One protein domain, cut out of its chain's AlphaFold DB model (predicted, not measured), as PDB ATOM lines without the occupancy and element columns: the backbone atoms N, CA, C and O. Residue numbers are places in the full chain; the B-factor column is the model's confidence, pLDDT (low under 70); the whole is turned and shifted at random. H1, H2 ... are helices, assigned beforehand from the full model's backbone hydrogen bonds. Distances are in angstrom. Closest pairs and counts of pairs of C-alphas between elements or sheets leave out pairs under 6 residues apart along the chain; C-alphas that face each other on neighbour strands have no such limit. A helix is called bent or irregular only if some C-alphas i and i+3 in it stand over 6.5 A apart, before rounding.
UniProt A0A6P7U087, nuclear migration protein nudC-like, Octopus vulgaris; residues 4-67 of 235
ATOM      1  N   GLU A   4     117.553 119.275 164.883       68.12
ATOM      2  CA  GLU A   4     116.775 119.257 163.652       68.12
ATOM      3  C   GLU A   4     116.681 117.847 163.043       68.12
ATOM      4  O   GLU A   4     115.602 117.449 162.606       68.12
ATOM      5  N   TYR A   5     117.761 117.054 163.074       77.81
ATOM      6  CA  TYR A   5     117.774 115.715 162.468       77.81
ATOM      7  C   TYR A   5     116.967 114.689 163.274       77.81
ATOM      8  O   TYR A   5     116.309 113.834 162.684       77.81
ATOM      9  N   GLU A   6     116.906 114.835 164.602       80.50
ATOM     10  CA  GLU A   6     116.177 113.915 165.494       80.50
ATOM     11  C   GLU A   6     114.668 113.853 165.189       80.50
ATOM     12  O   GLU A   6     114.012 112.826 165.393       80.50
ATOM     13  N   ASN A   7     114.099 114.944 164.664       80.19
ATOM     14  CA  ASN A   7     112.694 114.982 164.257       80.19
ATOM     15  C   ASN A   7     112.437 114.146 162.997       80.19
ATOM     16  O   ASN A   7     111.382 113.518 162.875       80.19
ATOM     17  N   TYR A   8     113.406 114.104 162.082       85.19
ATOM     18  CA  TYR A   8     113.319 113.317 160.856       85.19
ATOM     19  C   TYR A   8     113.697 111.851 161.080       85.19
ATOM     20  O   TYR A   8     113.153 110.983 160.399       85.19
ATOM     21  N   ASP A   9     114.535 111.549 162.077       86.75
ATOM     22  CA  ASP A   9     114.939 110.181 162.421       86.75
ATOM     23  C   ASP A   9     113.736 109.275 162.697       86.75
ATOM     24  O   ASP A   9     113.676 108.152 162.204       86.75
ATOM     25  N   LYS A  10     112.723 109.771 163.420       85.19
ATOM     26  CA  LYS A  10     111.495 109.002 163.697       85.19
ATOM     27  C   LYS A  10     110.724 108.665 162.420       85.19
ATOM     28  O   LYS A  10     110.193 107.561 162.294       85.19
ATOM     29  N   ILE A  11     110.674 109.601 161.474       88.12
ATOM     30  CA  ILE A  11     109.985 109.428 160.190       88.12
ATOM     31  C   ILE A  11     110.752 108.419 159.331       88.12
ATOM     32  O   ILE A  11     110.161 107.462 158.827       88.12
ATOM     33  N   PHE A  12     112.072 108.586 159.209       88.50
ATOM     34  CA  PHE A  12     112.917 107.684 158.431       88.50
ATOM     35  C   PHE A  12     112.961 106.276 159.017       88.50
ATOM     36  O   PHE A  12     112.872 105.311 158.262       88.50
ATOM     37  N   LEU A  13     113.012 106.140 160.344       86.75
ATOM     38  CA  LEU A  13     112.987 104.843 161.012       86.75
ATOM     39  C   LEU A  13     111.661 104.116 160.772       86.75
ATOM     40  O   LEU A  13     111.664 102.939 160.419       86.75
ATOM     41  N   SER A  14     110.534 104.822 160.896       86.44
ATOM     42  CA  SER A  14     109.216 104.253 160.598       86.44
ATOM     43  C   SER A  14     109.111 103.805 159.137       86.44
ATOM     44  O   SER A  14     108.603 102.721 158.844       86.44
ATOM     45  N   MET A  15     109.632 104.603 158.205       83.50
ATOM     46  CA  MET A  15     109.642 104.268 156.783       83.50
ATOM     47  C   MET A  15     110.523 103.046 156.496       83.50
ATOM     48  O   MET A  15     110.091 102.146 155.783       83.50
ATOM     49  N   ALA A  16     111.713 102.971 157.097       84.06
ATOM     50  CA  ALA A  16     112.628 101.843 156.946       84.06
ATOM     51  C   ALA A  16     112.054 100.534 157.517       84.06
ATOM     52  O   ALA A  16     112.180  99.491 156.883       84.06
ATOM     53  N   GLN A  17     111.378 100.583 158.672       84.19
ATOM     54  CA  GLN A  17     110.763  99.406 159.307       84.19
ATOM     55  C   GLN A  17     109.602  98.819 158.496       84.19
ATOM     56  O   GLN A  17     109.409  97.607 158.484       84.19
ATOM     57  N   ASN A  18     108.837  99.665 157.807       81.25
ATOM     58  CA  ASN A  18     107.681  99.240 157.015       81.25
ATOM     59  C   ASN A  18     108.048  98.795 155.588       81.25
ATOM     60  O   ASN A  18     107.181  98.348 154.835       81.25
ATOM     61  N   MET A  19     109.311  98.940 155.177       80.75
ATOM     62  CA  MET A  19     109.765  98.581 153.837       80.75
ATOM     63  C   MET A  19     110.415  97.198 153.806       80.75
ATOM     64  O   MET A  19     111.578  97.020 154.157       80.75
ATOM     65  N   GLU A  20     109.700  96.224 153.248       74.38
ATOM     66  CA  GLU A  20     110.289  94.943 152.849       74.38
ATOM     67  C   GLU A  20     111.179  95.162 151.617       74.38
ATOM     68  O   GLU A  20     110.674  95.337 150.504       74.38
ATOM     69  N   GLY A  21     112.496  95.241 151.813       78.44
ATOM     70  CA  GLY A  21     113.475  95.485 150.740       78.44
ATOM     71  C   GLY A  21     114.735  96.248 151.157       78.44
ATOM     72  O   GLY A  21     115.584  96.518 150.312       78.44
ATOM     73  N   GLY A  22     114.867  96.595 152.441       85.88
ATOM     74  CA  GLY A  22     116.090  97.179 152.989       85.88
ATOM     75  C   GLY A  22     116.444  98.547 152.399       85.88
ATOM     76  O   GLY A  22     115.586  99.291 151.919       85.88
ATOM     77  N   ILE A  23     117.734  98.887 152.453       86.50
ATOM     78  CA  ILE A  23     118.229 100.220 152.084       86.50
ATOM     79  C   ILE A  23     118.068 100.536 150.591       86.50
ATOM     80  O   ILE A  23     117.805 101.682 150.241       86.50
ATOM     81  N   GLU A  24     118.170  99.539 149.712       87.88
ATOM     82  CA  GLU A  24     118.039  99.737 148.263       87.88
ATOM     83  C   GLU A  24     116.630 100.212 147.902       87.88
ATOM     84  O   GLU A  24     116.465 101.264 147.287       87.88
ATOM     85  N   LYS A  25     115.601  99.513 148.399       88.50
ATOM     86  CA  LYS A  25     114.203  99.902 148.177       88.50
ATOM     87  C   LYS A  25     113.868 101.248 148.818       88.50
ATOM     88  O   LYS A  25     113.092 102.020 148.258       88.50
ATOM     89  N   PHE A  26     114.451 101.547 149.977       89.81
ATOM     90  CA  PHE A  26     114.295 102.854 150.609       89.81
ATOM     91  C   PHE A  26     114.843 103.981 149.719       89.81
ATOM     92  O   PHE A  26     114.144 104.968 149.471       89.81
ATOM     93  N   LEU A  27     116.054 103.811 149.179       92.19
ATOM     94  CA  LEU A  27     116.656 104.768 148.250       92.19
ATOM     95  C   LEU A  27     115.856 104.882 146.947       92.19
ATOM     96  O   LEU A  27     115.664 105.993 146.455       92.19
ATOM     97  N   ASP A  28     115.317 103.778 146.431       91.75
ATOM     98  CA  ASP A  28     114.438 103.799 145.261       91.75
ATOM     99  C   ASP A  28     113.178 104.625 145.514       91.75
ATOM    100  O   ASP A  28     112.801 105.453 144.684       91.75
ATOM    101  N   VAL A  29     112.522 104.451 146.665       92.31
ATOM    102  CA  VAL A  29     111.330 105.235 147.013       92.31
ATOM    103  C   VAL A  29     111.678 106.716 147.153       92.31
ATOM    104  O   VAL A  29     110.950 107.557 146.615       92.31
ATOM    105  N   LEU A  30     112.802 107.040 147.797       93.69
ATOM    106  CA  LEU A  30     113.288 108.410 147.948       93.69
ATOM    107  C   LEU A  30     113.588 109.067 146.591       93.69
ATOM    108  O   LEU A  30     113.075 110.146 146.293       93.69
ATOM    109  N   PHE A  31     114.366 108.415 145.727       94.56
ATOM    110  CA  PHE A  31     114.683 108.950 144.401       94.56
ATOM    111  C   PHE A  31     113.455 109.004 143.495       94.56
ATOM    112  O   PHE A  31     113.287 109.948 142.723       94.56
ATOM    113  N   SER A  32     112.544 108.045 143.624       93.75
ATOM    114  CA  SER A  32     111.276 108.055 142.904       93.75
ATOM    115  C   SER A  32     110.379 109.215 143.351       93.75
ATOM    116  O   SER A  32     109.714 109.817 142.507       93.75
ATOM    117  N   PHE A  33     110.380 109.573 144.642       94.88
ATOM    118  CA  PHE A  33     109.733 110.787 145.150       94.88
ATOM    119  C   PHE A  33     110.352 112.045 144.537       94.88
ATOM    120  O   PHE A  33     109.620 112.830 143.934       94.88
ATOM    121  N   LEU A  34     111.681 112.192 144.606       94.69
ATOM    122  CA  LEU A  34     112.386 113.340 144.027       94.69
ATOM    123  C   LEU A  34     112.075 113.478 142.530       94.69
ATOM    124  O   LEU A  34     111.677 114.541 142.079       94.69
ATOM    125  N   ARG A  35     112.093 112.382 141.765       93.81
ATOM    126  CA  ARG A  35     111.734 112.403 140.336       93.81
ATOM    127  C   ARG A  35     110.315 112.912 140.061       93.81
ATOM    128  O   ARG A  35     110.077 113.487 139.006       93.81
ATOM    129  N   ARG A  36     109.349 112.638 140.946       94.31
ATOM    130  CA  ARG A  36     107.932 113.001 140.737       94.31
ATOM    131  C   ARG A  36     107.557 114.367 141.296       94.31
ATOM    132  O   ARG A  36     106.571 114.940 140.842       94.31
ATOM    133  N   LYS A  37     108.243 114.817 142.344       94.75
ATOM    134  CA  LYS A  37     107.849 115.984 143.143       94.75
ATOM    135  C   LYS A  37     108.860 117.123 143.086       94.75
ATOM    136  O   LYS A  37     108.555 118.197 143.590       94.75
ATOM    137  N   THR A  38     110.019 116.913 142.467       91.81
ATOM    138  CA  THR A  38     111.046 117.940 142.285       91.81
ATOM    139  C   THR A  38     111.604 117.908 140.861       91.81
ATOM    140  O   THR A  38     111.348 116.992 140.079       91.81
ATOM    141  N   ASP A  39     112.383 118.925 140.518       89.38
ATOM    142  CA  ASP A  39     113.133 119.058 139.267       89.38
ATOM    143  C   ASP A  39     114.523 118.390 139.329       89.38
ATOM    144  O   ASP A  39     115.373 118.599 138.464       89.38
ATOM    145  N   PHE A  40     114.763 117.546 140.337       91.94
ATOM    146  CA  PHE A  40     116.075 116.950 140.595       91.94
ATOM    147  C   PHE A  40     116.564 116.028 139.464       91.94
ATOM    148  O   PHE A  40     117.764 115.922 139.219       91.94
ATOM    149  N   PHE A  41     115.643 115.360 138.759       90.69
ATOM    150  CA  PHE A  41     115.948 114.412 137.681       90.69
ATOM    151  C   PHE A  41     115.616 114.976 136.289       90.69
ATOM    152  O   PHE A  41     114.906 114.336 135.511       90.69
ATOM    153  N   THR A  42     116.129 116.163 135.953       90.44
ATOM    154  CA  THR A  42     116.088 116.669 134.569       90.44
ATOM    155  C   THR A  42     117.260 116.134 133.733       90.44
ATOM    156  O   THR A  42     118.360 115.936 134.268       90.44
ATOM    157  N   PRO A  43     117.072 115.882 132.421       88.19
ATOM    158  CA  PRO A  43     118.143 115.406 131.542       88.19
ATOM    159  C   PRO A  43     119.389 116.301 131.552       88.19
ATOM    160  O   PRO A  43     120.512 115.801 131.507       88.19
ATOM    161  N   GLU A  44     119.199 117.614 131.668       88.38
ATOM    162  CA  GLU A  44     120.253 118.629 131.633       88.38
ATOM    163  C   GLU A  44     121.017 118.738 132.963       88.38
ATOM    164  O   GLU A  44     122.166 119.180 132.990       88.38
ATOM    165  N   ALA A  45     120.401 118.330 134.079       87.62
ATOM    166  CA  ALA A  45     121.003 118.383 135.410       87.62
ATOM    167  C   ALA A  45     121.636 117.058 135.853       87.62
ATOM    168  O   ALA A  45     122.130 116.982 136.977       87.62
ATOM    169  N   LYS A  46     121.672 116.030 134.992       90.75
ATOM    170  CA  LYS A  46     122.143 114.680 135.336       90.75
ATOM    171  C   LYS A  46     123.482 114.690 136.084       90.75
ATOM    172  O   LYS A  46     123.561 114.187 137.202       90.75
ATOM    173  N   ASP A  47     124.512 115.320 135.523       91.38
ATOM    174  CA  ASP A  47     125.852 115.344 136.134       91.38
ATOM    175  C   ASP A  47     125.894 116.140 137.448       91.38
ATOM    176  O   ASP A  47     126.625 115.787 138.377       91.38
ATOM    177  N   LYS A  48     125.072 117.193 137.558       90.31
ATOM    178  CA  LYS A  48     124.935 117.995 138.783       90.31
ATOM    179  C   LYS A  48     124.225 117.214 139.891       90.31
ATOM    180  O   LYS A  48     124.630 117.298 141.046       90.31
ATOM    181  N   ALA A  49     123.208 116.427 139.549       91.06
ATOM    182  CA  ALA A  49     122.503 115.572 140.497       91.06
ATOM    183  C   ALA A  49     123.443 114.504 141.080       91.06
ATOM    184  O   ALA A  49     123.521 114.349 142.300       91.06
ATOM    185  N   TYR A  50     124.232 113.827 140.233       92.75
ATOM    186  CA  TYR A  50     125.217 112.841 140.695       92.75
ATOM    187  C   TYR A  50     126.308 113.461 141.570       92.75
ATOM    188  O   TYR A  50     126.642 112.896 142.615       92.75
ATOM    189  N   SER A  51     126.862 114.615 141.178       93.62
ATOM    190  CA  SER A  51     127.897 115.281 141.975       93.62
ATOM    191  C   SER A  51     127.363 115.739 143.333       93.62
ATOM    192  O   SER A  51     128.056 115.584 144.340       93.62
ATOM    193  N   LEU A  52     126.111 116.202 143.393       93.31
ATOM    194  CA  LEU A  52     125.461 116.590 144.638       93.31
ATOM    195  C   LEU A  52     125.261 115.393 145.577       93.31
ATOM    196  O   LEU A  52     125.714 115.461 146.720       93.31
ATOM    197  N   VAL A  53     124.662 114.288 145.114       94.31
ATOM    198  CA  VAL A  53     124.471 113.080 145.950       94.31
ATOM    199  C   VAL A  53     125.809 112.571 146.466       94.31
ATOM    200  O   VAL A  53     125.954 112.322 147.662       94.31
ATOM    201  N   LYS A  54     126.806 112.489 145.581       94.88
ATOM    202  CA  LYS A  54     128.155 112.058 145.944       94.88
ATOM    203  C   LYS A  54     128.762 112.962 147.016       94.88
ATOM    204  O   LYS A  54     129.220 112.460 148.033       94.88
ATOM    205  N   SER A  55     128.695 114.283 146.836       95.56
ATOM    206  CA  SER A  55     129.252 115.234 147.806       95.56
ATOM    207  C   SER A  55     128.599 115.121 149.190       95.56
ATOM    208  O   SER A  55     129.288 115.205 150.205       95.56
ATOM    209  N   ARG A  56     127.283 114.871 149.252       94.81
ATOM    210  CA  ARG A  56     126.567 114.659 150.517       94.81
ATOM    211  C   ARG A  56     126.923 113.325 151.167       94.81
ATOM    212  O   ARG A  56     127.112 113.301 152.378       94.81
ATOM    213  N   MET A  57     127.071 112.248 150.392       92.62
ATOM    214  CA  MET A  57     127.559 110.966 150.916       92.62
ATOM    215  C   MET A  57     128.979 111.093 151.476       92.62
ATOM    216  O   MET A  57     129.230 110.672 152.602       92.62
ATOM    217  N   ASP A  58     129.887 111.722 150.727       93.88
ATOM    218  CA  ASP A  58     131.276 111.927 151.145       93.88
ATOM    219  C   ASP A  58     131.356 112.728 152.457       93.88
ATOM    220  O   ASP A  58     132.118 112.363 153.353       93.88
ATOM    221  N   TYR A  59     130.518 113.761 152.608       91.12
ATOM    222  CA  TYR A  59     130.394 114.531 153.849       91.12
ATOM    223  C   TYR A  59     129.942 113.669 155.038       91.12
ATOM    224  O   TYR A  59     130.534 113.730 156.115       91.12
ATOM    225  N   GLN A  60     128.942 112.805 154.857       89.81
ATOM    226  CA  GLN A  60     128.512 111.902 155.932       89.81
ATOM    227  C   GLN A  60     129.627 110.912 156.316       89.81
ATOM    228  O   GLN A  60     129.881 110.684 157.499       89.81
ATOM    229  N   PHE A  61     130.379 110.391 155.341       90.75
ATOM    230  CA  PHE A  61     131.538 109.538 155.621       90.75
ATOM    231  C   PHE A  61     132.688 110.277 156.320       90.75
ATOM    232  O   PHE A  61     133.403 109.650 157.108       90.75
ATOM    233  N   SER A  62     132.899 111.575 156.069       91.69
ATOM    234  CA  SER A  62     133.917 112.342 156.800       91.69
ATOM    235  C   SER A  62     133.562 112.506 158.276       91.69
ATOM    236  O   SER A  62     134.442 112.338 159.116       91.69
ATOM    237  N   LEU A  63     132.280 112.699 158.608       85.56
ATOM    238  CA  LEU A  63     131.829 112.786 160.003       85.56
ATOM    239  C   LEU A  63     132.096 111.493 160.785       85.56
ATOM    240  O   LEU A  63     132.455 111.538 161.958       85.56
ATOM    241  N   VAL A  64     131.982 110.332 160.132       84.94
ATOM    242  CA  VAL A  64     132.308 109.032 160.745       84.94
ATOM    243  C   VAL A  64     133.815 108.875 160.977       84.94
ATOM    244  O   VAL A  64     134.224 108.306 161.987       84.94
ATOM    245  N   LYS A  65     134.660 109.388 160.071       68.88
ATOM    246  CA  LYS A  65     136.130 109.323 160.194       68.88
ATOM    247  C   LYS A  65     136.681 110.226 161.298       68.88
ATOM    248  O   LYS A  65     137.722 109.905 161.865       68.88
ATOM    249  N   GLU A  66     136.003 111.333 161.585       61.19
ATOM    250  CA  GLU A  66     136.398 112.297 162.617       61.19
ATOM    251  C   GLU A  66     135.953 111.897 164.031       61.19
ATOM    252  O   GLU A  66     136.466 112.441 165.010       61.19
ATOM    253  N   GLN A  67     135.064 110.905 164.181       58.22
ATOM    254  CA  GLN A  67     134.783 110.348 165.502       58.22
ATOM    255  C   GLN A  67     135.970 109.486 165.969       58.22
ATOM    256  O   GLN A  67     136.329 108.516 165.292       58.22
TER     257      GLN A  67
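Overview. This is residues 4 to 67 of the 235 residues of the protein "nuclear migration protein nudC-like" of Octopus vulgaris (UniProt A0A6P7U087). Three helices make an open, three-sided frame: H1 and H2 meet near their ends in a corner, and after a turn H3, the longest, folds back as a long arm that touches neither of them. The space between H3 and the other two helices is left open. The printed part has 64 residues, with three named helices in the order H1, H2, H3 and no named strand; its class is all helix. It is loose, with a radius of gyration of the C-alphas of 13.9 A, and the C-alphas span 34 by 32 by 23 A along their three main axes.

Along the chain. H1 takes residues 4 to 17, beginning at C-alpha 4 at (116.775, 119.257, 163.652), and measures 21.2 A from first to last C-alpha. It is neither bent nor irregular, but only just: C-alphas 7 and 10 are 6.1 A apart. H2 takes residues 22 to 37 and measures 22.8 A, with C-alpha 22 at (116.090, 97.179, 152.989). H3 takes residues 43 to 66 and measures 36.2 A, ending at C-alpha 66 at (136.398, 112.297, 162.617). H3 is irregular: C-alphas 44 and 47 are 7.9 A apart, and its line is a rough one.

Arrangement. H1 touches H2, with residues 15 to 16 of H1 alone and residues 22 to 26 of H2 alone. Their closest C-alphas, those of Ala 16 and Phe 26, are 6.6 A apart. The two helices run opposite ways at a steep tilt of 66 degrees, and their centres are 15.1 A apart. H3 is apart from H1, and it is apart from H2 too. In H2 every O i to N i+4 pair is within hydrogen-bond range, while in H1 it is 7 of 10 pairs and in H3 18 of 20.

Size, cuts and confidence. The two C-alphas farthest apart are those of Pro 43 and Gln 67, at 38.2 A, while the first and last printed C-alphas, those of Glu 4 and Gln 67, are 20.2 A apart. Residues 4 to 11, which belong to H1, stand free. Residues 33 to 39, of which 33 to 37 belong to H2, stand free too. So do residues 42 to 47, of which 43 to 47 belong to H3, and residues 51 to 67, of which 51 to 66 belong to H3. The link from H1 to H2, with 4 residues between them, is tight, and so is the link from H2 to H3, with 5. The printed part has no cut. Its mean pLDDT is 87.5, and the model's confidence is under 70 at residue 4 and at residues 65 to 67.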